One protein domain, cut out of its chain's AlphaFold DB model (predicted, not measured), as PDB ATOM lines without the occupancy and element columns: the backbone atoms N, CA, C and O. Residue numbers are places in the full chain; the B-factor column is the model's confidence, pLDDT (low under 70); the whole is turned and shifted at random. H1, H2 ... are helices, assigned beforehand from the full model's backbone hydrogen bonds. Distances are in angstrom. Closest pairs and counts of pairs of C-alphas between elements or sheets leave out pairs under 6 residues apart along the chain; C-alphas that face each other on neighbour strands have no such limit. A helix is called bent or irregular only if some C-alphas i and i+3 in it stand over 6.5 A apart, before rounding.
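Overview. This is residues 127 to 204 of the 204 residues of the protein "DUF19 domain-containing protein" of Caenorhabditis elegans (UniProt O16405). The chain runs lengthwise three times: one way through the short helices H1 and H2, back through H3 and then H4 in a loosely joined second run, and the first way again in the long helix H5. H4 and H5 make a helical hairpin at one end of the length, and the tail, residues 195 to 204, folds back from the end of H5. The printed part has 78 residues, with five named helices in the order H1, H2, H3, H4, H5 and no named strand; the class is all helix. The whole is compact by its radius of gyration of the C-alphas, 12.7 A, yet elongated in outline, with spans of 40 by 25 by 16 A.

Arrangement. The longest helix, H5, residues 177 to 194, has a kink of 31 degrees near residue 186; it is neither bent nor irregular, but only just: C-alphas 186 and 189 are 6.1 A apart. H4, residues 163 to 174, touches H5, with its residues 168 to 172 alone meeting residues 177 to 180 alone of H5; the closest C-alphas are those of Val 171 and Trp 180, 5.6 A apart. They form a helical hairpin, running opposite ways at a shallow tilt of 33 degrees, only just short of steep. H4 is irregular: C-alphas 164 and 167 are 8.6 A apart. H1, residues 128 to 132, touches H4, the closest C-alphas being those of Cys 129 and Cys 166, 6.2 A apart. H3, residues 146 to 158, is close to H4 but not clearly touching, with the C-alphas of Lys 158 and Asp 164 closest at 7.9 A; they run the same way at a shallow tilt of 34.5 degrees, only just short of steep. H3 and H5 are only just apart, with the closest C-alphas at 8.1 A. H2, residues 138 to 142, only just touches H3, with 3 pairs of C-alphas within 8 A, the closest being those of Phe 140 and Lys 149 at 6.5 A; H3 does so with residues 149 to 153 alone. H2 and H5 are close but not clearly touching, the C-alphas of Asn 141 and Ile 194 being closest at 7.8 A. In H1, H2 and H3 every O i to N i+4 pair is within hydrogen-bond range; in H4 5 of 8 are, and in H5 12 of 14.

Along the chain. H5 is 25.2 A from first to last C-alpha and ends at C-alpha 194, (50.538, -30.274, 342.857). H3 is 18.6 A long, beginning at C-alpha 146, (58.417, -22.078, 333.686), and H4 is 17.7 A long. H1 and H2 have five residues each; H1 begins at C-alpha 128, (30.492, -33.536, 331.106).

Size, cuts and confidence. The two C-alphas farthest apart are those of Asp 145 and Gly 176, 39.7 A. The printed part has no cut, and the four links between helices are tight. The mean pLDDT of the printed part is 89.1; residues 202 to 204 are under 70.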
ATOM      1  N   ASN A 127      27.941 -37.029 333.029       96.21
ATOM      2  CA  ASN A 127      28.063 -35.599 333.256       96.21
ATOM      3  C   ASN A 127      29.391 -35.078 332.687       96.21
ATOM      4  O   ASN A 127      30.474 -35.494 333.096       96.21
ATOM      5  N   LYS A 128      29.315 -34.109 331.770       96.20
ATOM      6  CA  LYS A 128      30.492 -33.536 331.106       96.20
ATOM      7  C   LYS A 128      31.504 -32.928 332.088       96.20
ATOM      8  O   LYS A 128      32.695 -33.151 331.919       96.20
ATOM      9  N   CYS A 129      31.048 -32.207 333.115       96.17
ATOM     10  CA  CYS A 129      31.945 -31.623 334.117       96.17
ATOM     11  C   CYS A 129      32.748 -32.710 334.841       96.17
ATOM     12  O   CYS A 129      33.950 -32.558 335.034       96.17
ATOM     13  N   TYR A 130      32.096 -33.825 335.191       95.13
ATOM     14  CA  TYR A 130      32.760 -34.952 335.839       95.13
ATOM     15  C   TYR A 130      33.772 -35.639 334.911       95.13
ATOM     16  O   TYR A 130      34.905 -35.884 335.315       95.13
ATOM     17  N   LYS A 131      33.398 -35.888 333.649       93.53
ATOM     18  CA  LYS A 131      34.267 -36.544 332.653       93.53
ATOM     19  C   LYS A 131      35.499 -35.717 332.278       93.53
ATOM     20  O   LYS A 131      36.559 -36.287 332.038       93.53
ATOM     21  N   ASP A 132      35.356 -34.395 332.214       92.32
ATOM     22  CA  ASP A 132      36.435 -33.485 331.814       92.32
ATOM     23  C   ASP A 132      37.350 -33.093 332.990       92.32
ATOM     24  O   ASP A 132      38.387 -32.453 332.787       92.32
ATOM     25  N   TRP A 133      36.992 -33.461 334.223       92.51
ATOM     26  CA  TRP A 133      37.757 -33.104 335.410       92.51
ATOM     27  C   TRP A 133      39.074 -33.886 335.505       92.51
ATOM     28  O   TRP A 133      39.092 -35.112 335.586       92.51
ATOM     29  N   ASP A 134      40.199 -33.162 335.543       88.42
ATOM     30  CA  ASP A 134      41.542 -33.721 335.759       88.42
ATOM     31  C   ASP A 134      42.081 -33.314 337.144       88.42
ATOM     32  O   ASP A 134      42.851 -32.353 337.254       88.42
ATOM     33  N   PRO A 135      41.724 -34.021 338.231       84.67
ATOM     34  CA  PRO A 135      42.188 -33.676 339.578       84.67
ATOM     35  C   PRO A 135      43.709 -33.772 339.754       84.67
ATOM     36  O   PRO A 135      44.269 -33.184 340.685       84.67
ATOM     37  N   PHE A 136      44.384 -34.520 338.881       82.42
ATOM     38  CA  PHE A 136      45.818 -34.790 338.952       82.42
ATOM     39  C   PHE A 136      46.648 -33.860 338.066       82.42
ATOM     40  O   PHE A 136      47.878 -33.926 338.117       82.42
ATOM     41  N   GLN A 137      45.989 -32.993 337.289       82.72
ATOM     42  CA  GLN A 137      46.600 -31.922 336.501       82.72
ATOM     43  C   GLN A 137      47.785 -32.440 335.667       82.72
ATOM     44  O   GLN A 137      48.896 -31.902 335.698       82.72
ATOM     45  N   ARG A 138      47.574 -33.530 334.916       79.21
ATOM     46  CA  ARG A 138      48.655 -34.253 334.217       79.21
ATOM     47  C   ARG A 138      49.418 -33.354 333.247       79.21
ATOM     48  O   ARG A 138      50.642 -33.407 333.184       79.21
ATOM     49  N   LYS A 139      48.707 -32.468 332.543       84.51
ATOM     50  CA  LYS A 139      49.321 -31.486 331.632       84.51
ATOM     51  C   LYS A 139      50.242 -30.510 332.366       84.51
ATOM     52  O   LYS A 139      51.316 -30.213 331.858       84.51
ATOM     53  N   PHE A 140      49.845 -30.047 333.553       86.07
ATOM     54  CA  PHE A 140      50.662 -29.159 334.385       86.07
ATOM     55  C   PHE A 140      51.960 -29.845 334.830       86.07
ATOM     56  O   PHE A 140      53.033 -29.254 334.746       86.07
ATOM     57  N   ASN A 141      51.885 -31.119 335.226       78.55
ATOM     58  CA  ASN A 141      53.058 -31.886 335.659       78.55
ATOM     59  C   ASN A 141      54.074 -32.154 334.535       78.55
ATOM     60  O   ASN A 141      55.256 -32.352 334.811       78.55
ATOM     61  N   LEU A 142      53.624 -32.166 333.277       84.14
ATOM     62  CA  LEU A 142      54.473 -32.401 332.106       84.14
ATOM     63  C   LEU A 142      55.063 -31.116 331.506       84.14
ATOM     64  O   LEU A 142      55.995 -31.208 330.702       84.14
ATOM     65  N   GLU A 143      54.544 -29.942 331.873       89.94
ATOM     66  CA  GLU A 143      55.048 -28.663 331.377       89.94
ATOM     67  C   GLU A 143      56.416 -28.330 331.993       89.94
ATOM     68  O   GLU A 143      56.638 -28.454 333.200       89.94
ATOM     69  N   LYS A 144      57.345 -27.916 331.129       91.32
ATOM     70  CA  LYS A 144      58.742 -27.616 331.472       91.32
ATOM     71  C   LYS A 144      59.103 -26.154 331.250       91.32
ATOM     72  O   LYS A 144      60.134 -25.715 331.750       91.32
ATOM     73  N   ASP A 145      58.310 -25.418 330.477       93.81
ATOM     74  CA  ASP A 145      58.462 -23.977 330.351       93.81
ATOM     75  C   ASP A 145      57.906 -23.302 331.609       93.81
ATOM     76  O   ASP A 145      56.706 -23.340 331.866       93.81
ATOM     77  N   GLU A 146      58.784 -22.686 332.401       91.28
ATOM     78  CA  GLU A 146      58.417 -22.078 333.686       91.28
ATOM     79  C   GLU A 146      57.369 -20.964 333.548       91.28
ATOM     80  O   GLU A 146      56.473 -20.859 334.380       91.28
ATOM     81  N   LYS A 147      57.419 -20.154 332.478       92.87
ATOM     82  CA  LYS A 147      56.437 -19.074 332.277       92.87
ATOM     83  C   LYS A 147      55.063 -19.641 331.957       92.87
ATOM     84  O   LYS A 147      54.057 -19.168 332.479       92.87
ATOM     85  N   LYS A 148      55.016 -20.654 331.095       93.89
ATOM     86  CA  LYS A 148      53.772 -21.338 330.756       93.89
ATOM     87  C   LYS A 148      53.230 -22.124 331.943       93.89
ATOM     88  O   LYS A 148      52.023 -22.128 332.154       93.89
ATOM     89  N   LYS A 149      54.104 -22.749 332.732       92.36
ATOM     90  CA  LYS A 149      53.733 -23.464 333.952       92.36
ATOM     91  C   LYS A 149      53.106 -22.533 334.981       92.36
ATOM     92  O   LYS A 149      52.104 -22.909 335.575       92.36
ATOM     93  N   GLU A 150      53.638 -21.325 335.141       90.49
ATOM     94  CA  GLU A 150      53.054 -20.322 336.030       90.49
ATOM     95  C   GLU A 150      51.666 -19.868 335.562       90.49
ATOM     96  O   GLU A 150      50.715 -19.911 336.335       90.49
ATOM     97  N   GLN A 151      51.500 -19.572 334.269       91.03
ATOM     98  CA  GLN A 151      50.175 -19.260 333.717       91.03
ATOM     99  C   GLN A 151      49.179 -20.414 333.920       91.03
ATOM    100  O   GLN A 151      48.044 -20.209 334.344       91.03
ATOM    101  N   MET A 152      49.612 -21.649 333.645       91.40
ATOM    102  CA  MET A 152      48.792 -22.841 333.863       91.40
ATOM    103  C   MET A 152      48.436 -23.021 335.336       91.40
ATOM    104  O   MET A 152      47.343 -23.488 335.628       91.40
ATOM    105  N   ARG A 153      49.331 -22.662 336.265       90.91
ATOM    106  CA  ARG A 153      49.061 -22.724 337.701       90.91
ATOM    107  C   ARG A 153      47.901 -21.815 338.071       90.91
ATOM    108  O   ARG A 153      46.979 -22.299 338.714       90.91
ATOM    109  N   GLU A 154      47.933 -20.548 337.663       89.50
ATOM    110  CA  GLU A 154      46.858 -19.589 337.951       89.50
ATOM    111  C   GLU A 154      45.505 -20.097 337.426       89.50
ATOM    112  O   GLU A 154      44.515 -20.145 338.167       89.50
ATOM    113  N   ASP A 155      45.483 -20.567 336.176       89.56
ATOM    114  CA  ASP A 155      44.281 -21.110 335.539       89.56
ATOM    115  C   ASP A 155      43.780 -22.383 336.243       89.56
ATOM    116  O   ASP A 155      42.578 -22.535 336.493       89.56
ATOM    117  N   SER A 156      44.692 -23.289 336.606       90.83
ATOM    118  CA  SER A 156      44.388 -24.517 337.343       90.83
ATOM    119  C   SER A 156      43.943 -24.237 338.776       90.83
ATOM    120  O   SER A 156      43.077 -24.949 339.273       90.83
ATOM    121  N   CYS A 157      44.470 -23.208 339.446       89.91
ATOM    122  CA  CYS A 157      44.007 -22.805 340.773       89.91
ATOM    123  C   CYS A 157      42.548 -22.354 340.733       89.91
ATOM    124  O   CYS A 157      41.749 -22.761 341.574       89.91
ATOM    125  N   LYS A 158      42.186 -21.548 339.732       88.51
ATOM    126  CA  LYS A 158      40.816 -21.054 339.570       88.51
ATOM    127  C   LYS A 158      39.831 -22.167 339.197       88.51
ATOM    128  O   LYS A 158      38.699 -22.154 339.670       88.51
ATOM    129  N   ASN A 159      40.261 -23.119 338.368       91.10
ATOM    130  CA  ASN A 159      39.391 -24.137 337.771       91.10
ATOM    131  C   ASN A 159      39.703 -25.562 338.260       91.10
ATOM    132  O   ASN A 159      39.447 -26.534 337.546       91.10
ATOM    133  N   TYR A 160      40.284 -25.715 339.456       93.06
ATOM    134  CA  TYR A 160      40.732 -27.026 339.946       93.06
ATOM    135  C   TYR A 160      39.595 -28.043 340.017       93.06
ATOM    136  O   TYR A 160      39.773 -29.205 339.668       93.06
ATOM    137  N   PHE A 161      38.409 -27.585 340.411       94.36
ATOM    138  CA  PHE A 161      37.169 -28.357 340.465       94.36
ATOM    139  C   PHE A 161      36.309 -28.165 339.199       94.36
ATOM    140  O   PHE A 161      35.080 -28.211 339.248       94.36
ATOM    141  N   GLY A 162      36.963 -27.935 338.058       93.11
ATOM    142  CA  GLY A 162      36.328 -27.660 336.771       93.11
ATOM    143  C   GLY A 162      36.080 -26.171 336.518       93.11
ATOM    144  O   GLY A 162      36.245 -25.331 337.405       93.11
ATOM    145  N   GLU A 163      35.694 -25.854 335.279       90.43
ATOM    146  CA  GLU A 163      35.300 -24.500 334.871       90.43
ATOM    147  C   GLU A 163      34.175 -23.985 335.774       90.43
ATOM    148  O   GLU A 163      33.228 -24.718 336.066       90.43
ATOM    149  N   ASP A 164      34.313 -22.752 336.266       88.75
ATOM    150  CA  ASP A 164      33.363 -22.113 337.186       88.75
ATOM    151  C   ASP A 164      32.990 -22.980 338.409       88.75
ATOM    152  O   ASP A 164      31.888 -22.881 338.948       88.75
ATOM    153  N   ASN A 165      33.918 -23.833 338.867       90.33
ATOM    154  CA  ASN A 165      33.706 -24.776 339.969       90.33
ATOM    155  C   ASN A 165      32.528 -25.740 339.722       90.33
ATOM    156  O   ASN A 165      31.806 -26.113 340.652       90.33
ATOM    157  N   CYS A 166      32.316 -26.146 338.464       96.31
ATOM    158  CA  CYS A 166      31.177 -26.975 338.077       96.31
ATOM    159  C   CYS A 166      31.050 -28.269 338.900       96.31
ATOM    160  O   CYS A 166      29.926 -28.723 339.115       96.31
ATOM    161  N   MET A 167      32.155 -28.840 339.411       96.29
ATOM    162  CA  MET A 167      32.125 -30.071 340.209       96.29
ATOM    163  C   MET A 167      31.284 -29.903 341.478       96.29
ATOM    164  O   MET A 167      30.513 -30.795 341.827       96.29
ATOM    165  N   LYS A 168      31.375 -28.737 342.136       96.20
ATOM    166  CA  LYS A 168      30.565 -28.424 343.319       96.20
ATOM    167  C   LYS A 168      29.083 -28.526 343.001       96.20
ATOM    168  O   LYS A 168      28.354 -29.221 343.704       96.20
ATOM    169  N   THR A 169      28.657 -27.870 341.926       96.80
ATOM    170  CA  THR A 169      27.260 -27.854 341.489       96.80
ATOM    171  C   THR A 169      26.781 -29.257 341.138       96.80
ATOM    172  O   THR A 169      25.804 -29.723 341.715       96.80
ATOM    173  N   VAL A 170      27.491 -29.970 340.255       97.80
ATOM    174  CA  VAL A 170      27.007 -31.269 339.757       97.80
ATOM    175  C   VAL A 170      26.958 -32.329 340.858       97.80
ATOM    176  O   VAL A 170      25.988 -33.081 340.928       97.80
ATOM    177  N   VAL A 171      27.950 -32.370 341.754       98.20
ATOM    178  CA  VAL A 171      27.960 -33.315 342.882       98.20
ATOM    179  C   VAL A 171      26.873 -32.964 343.894       98.20
ATOM    180  O   VAL A 171      26.146 -33.851 344.337       98.20
ATOM    181  N   THR A 172      26.706 -31.683 344.225       97.99
ATOM    182  CA  THR A 172      25.681 -31.246 345.183       97.99
ATOM    183  C   THR A 172      24.271 -31.530 344.672       97.99
ATOM    184  O   THR A 172      23.448 -32.049 345.421       97.99
ATOM    185  N   GLU A 173      23.989 -31.250 343.400       97.67
ATOM    186  CA  GLU A 173      22.668 -31.497 342.807       97.67
ATOM    187  C   GLU A 173      22.357 -32.993 342.654       97.67
ATOM    188  O   GLU A 173      21.199 -33.394 342.767       97.67
ATOM    189  N   THR A 174      23.375 -33.825 342.416       98.16
ATOM    190  CA  THR A 174      23.185 -35.252 342.097       98.16
ATOM    191  C   THR A 174      23.268 -36.156 343.329       98.16
ATOM    192  O   THR A 174      22.538 -37.144 343.430       98.16
ATOM    193  N   CYS A 175      24.166 -35.841 344.261       98.20
ATOM    194  CA  CYS A 175      24.538 -36.697 345.393       98.20
ATOM    195  C   CYS A 175      24.398 -35.982 346.745       98.20
ATOM    196  O   CYS A 175      24.188 -36.620 347.772       98.20
ATOM    197  N   GLY A 176      24.422 -34.648 346.744       97.88
ATOM    198  CA  GLY A 176      24.212 -33.822 347.928       97.88
ATOM    199  C   GLY A 176      25.494 -33.221 348.501       97.88
ATOM    200  O   GLY A 176      26.617 -33.611 348.183       97.88
ATOM    201  N   GLU A 177      25.303 -32.261 349.406       97.33
ATOM    202  CA  GLU A 177      26.373 -31.478 350.046       97.33
ATOM    203  C   GLU A 177      27.404 -32.342 350.790       97.33
ATOM    204  O   GLU A 177      28.591 -32.023 350.823       97.33
ATOM    205  N   SER A 178      26.970 -33.460 351.385       97.04
ATOM    206  CA  SER A 178      27.868 -34.377 352.100       97.04
ATOM    207  C   SER A 178      28.900 -35.010 351.163       97.04
ATOM    208  O   SER A 178      30.072 -35.118 351.521       97.04
ATOM    209  N   ASP A 179      28.472 -35.445 349.980       97.54
ATOM    210  CA  ASP A 179      29.349 -36.093 349.004       97.54
ATOM    211  C   ASP A 179      30.286 -35.085 348.341       97.54
ATOM    212  O   ASP A 179      31.464 -35.385 348.134       97.54
ATOM    213  N   TRP A 180      29.812 -33.853 348.125       97.04
ATOM    214  CA  TRP A 180      30.674 -32.744 347.726       97.04
ATOM    215  C   TRP A 180      31.759 -32.464 348.770       97.04
ATOM    216  O   TRP A 180      32.940 -32.419 348.427       97.04
ATOM    217  N   ALA A 181      31.393 -32.317 350.048       95.66
ATOM    218  CA  ALA A 181      32.350 -32.000 351.105       95.66
ATOM    219  C   ALA A 181      33.451 -33.066 351.227       95.66
ATOM    220  O   ALA A 181      34.631 -32.727 351.308       95.66
ATOM    221  N   LYS A 182      33.084 -34.353 351.182       95.56
ATOM    222  CA  LYS A 182      34.049 -35.463 351.214       95.56
ATOM    223  C   LYS A 182      34.947 -35.480 349.976       95.56
ATOM    224  O   LYS A 182      36.165 -35.569 350.121       95.56
ATOM    225  N   LEU A 183      34.368 -35.345 348.776       95.56
ATOM    226  CA  LEU A 183      35.130 -35.261 347.528       95.56
ATOM    227  C   LEU A 183      36.150 -34.121 347.606       95.56
ATOM    228  O   LEU A 183      37.351 -34.336 347.449       95.56
ATOM    229  N   ARG A 184      35.683 -32.912 347.918       94.16
ATOM    230  CA  ARG A 184      36.525 -31.729 348.082       94.16
ATOM    231  C   ARG A 184      37.659 -32.001 349.071       94.16
ATOM    232  O   ARG A 184      38.814 -31.757 348.737       94.16
ATOM    233  N   ASP A 185      37.368 -32.552 350.246       92.96
ATOM    234  CA  ASP A 185      38.357 -32.780 351.304       92.96
ATOM    235  C   ASP A 185      39.496 -33.735 350.899       92.96
ATOM    236  O   ASP A 185      40.641 -33.523 351.321       92.96
ATOM    237  N   HIS A 186      39.214 -34.742 350.065       92.40
ATOM    238  CA  HIS A 186      40.239 -35.623 349.497       92.40
ATOM    239  C   HIS A 186      41.094 -34.915 348.438       92.40
ATOM    240  O   HIS A 186      42.318 -35.080 348.412       92.40
ATOM    241  N   PHE A 187      40.479 -34.087 347.591       92.82
ATOM    242  CA  PHE A 187      41.158 -33.502 346.437       92.82
ATOM    243  C   PHE A 187      41.832 -32.155 346.710       92.82
ATOM    244  O   PHE A 187      42.848 -31.875 346.086       92.82
ATOM    245  N   VAL A 188      41.425 -31.364 347.711       91.44
ATOM    246  CA  VAL A 188      42.174 -30.143 348.092       91.44
ATOM    247  C   VAL A 188      43.598 -30.458 348.549       91.44
ATOM    248  O   VAL A 188      44.530 -29.710 348.260       91.44
ATOM    249  N   GLY A 189      43.799 -31.592 349.228       85.10
ATOM    250  CA  GLY A 189      45.126 -32.042 349.646       85.10
ATOM    251  C   GLY A 189      46.013 -32.462 348.471       85.10
ATOM    252  O   GLY A 189      47.235 -32.354 348.562       85.10
ATOM    253  N   ILE A 190      45.415 -32.937 347.378       87.71
ATOM    254  CA  ILE A 190      46.109 -33.275 346.130       87.71
ATOM    255  C   ILE A 190      46.395 -31.991 345.346       87.71
ATOM    256  O   ILE A 190      47.542 -31.748 344.976       87.71
ATOM    257  N   GLY A 191      45.394 -31.124 345.196       88.43
ATOM    258  CA  GLY A 191      45.515 -29.810 344.573       88.43
ATOM    259  C   GLY A 191      46.629 -28.980 345.201       88.43
ATOM    260  O   GLY A 191      47.549 -28.593 344.499       88.43
ATOM    261  N   ASN A 192      46.644 -28.816 346.526       86.46
ATOM    262  CA  ASN A 192      47.705 -28.084 347.232       86.46
ATOM    263  C   ASN A 192      49.088 -28.754 347.135       86.46
ATOM    264  O   ASN A 192      50.106 -28.107 347.337       86.46
ATOM    265  N   ASN A 193      49.162 -30.056 346.855       85.07
ATOM    266  CA  ASN A 193      50.437 -30.751 346.681       85.07
ATOM    267  C   ASN A 193      51.034 -30.558 345.279       85.07
ATOM    268  O   ASN A 193      52.261 -30.579 345.125       85.07
ATOM    269  N   ILE A 194      50.170 -30.457 344.266       82.14
ATOM    270  CA  ILE A 194      50.538 -30.274 342.857       82.14
ATOM    271  C   ILE A 194      50.719 -28.782 342.562       82.14
ATOM    272  O   ILE A 194      51.721 -28.358 341.990       82.14
ATOM    273  N   LEU A 195      49.760 -27.987 343.018       84.00
ATOM    274  CA  LEU A 195      49.635 -26.554 342.832       84.00
ATOM    275  C   LEU A 195      49.865 -25.854 344.182       84.00
ATOM    276  O   LEU A 195      48.957 -25.247 344.743       84.00
ATOM    277  N   SER A 196      51.084 -25.966 344.714       74.49
ATOM    278  CA  SER A 196      51.529 -25.497 346.046       74.49
ATOM    279  C   SER A 196      51.121 -24.081 346.481       74.49
ATOM    280  O   SER A 196      51.262 -23.749 347.653       74.49
ATOM    281  N   GLU A 197      50.607 -23.260 345.569       75.42
ATOM    282  CA  GLU A 197      50.297 -21.843 345.761       75.42
ATOM    283  C   GLU A 197      48.799 -21.518 345.640       75.42
ATOM    284  O   GLU A 197      48.414 -20.379 345.879       75.42
ATOM    285  N   CYS A 198      47.925 -22.487 345.329       82.59
ATOM    286  CA  CYS A 198      46.487 -22.198 345.225       82.59
ATOM    287  C   CYS A 198      45.816 -21.938 346.579       82.59
ATOM    288  O   CYS A 198      44.769 -21.302 346.628       82.59
ATOM    289  N   GLY A 199      46.386 -22.454 347.676       75.80
ATOM    290  CA  GLY A 199      45.862 -22.241 349.026       75.80
ATOM    291  C   GLY A 199      44.450 -22.789 349.251       75.80
ATOM    292  O   GLY A 199      43.710 -22.212 350.045       75.80
ATOM    293  N   PHE A 200      44.062 -23.884 348.580       79.83
ATOM    294  CA  PHE A 200      42.727 -24.465 348.729       79.83
ATOM    295  C   PHE A 200      42.427 -24.764 350.197       79.83
ATOM    296  O   PHE A 200      43.221 -25.430 350.876       79.83
ATOM    297  N   SER A 201      41.271 -24.310 350.676       71.64
ATOM    298  CA  SER A 201      40.822 -24.567 352.038       71.64
ATOM    299  C   SER A 201      39.777 -25.685 352.066       71.64
ATOM    300  O   SER A 201      39.024 -25.891 351.117       71.64
ATOM    301  N   LYS A 202      39.697 -26.414 353.185       63.69
ATOM    302  CA  LYS A 202      38.606 -27.378 353.433       63.69
ATOM    303  C   LYS A 202      37.278 -26.692 353.784       63.69
ATOM    304  O   LYS A 202      36.313 -27.367 354.117       63.69
ATOM    305  N   THR A 203      37.239 -25.363 353.799       55.37
ATOM    306  CA  THR A 203      36.099 -24.580 354.285       55.37
ATOM    307  C   THR A 203      35.277 -23.917 353.175       55.37
ATOM    308  O   THR A 203      34.234 -23.359 353.500       55.37
ATOM    309  N   ASP A 204      35.685 -24.024 351.901       50.66
ATOM    310  CA  ASP A 204      35.019 -23.400 350.731       50.66
ATOM    311  C   ASP A 204      33.973 -24.290 350.020       50.66
ATOM    312  O   ASP A 204      34.181 -25.522 349.942       50.66
TER     313      ASP A 204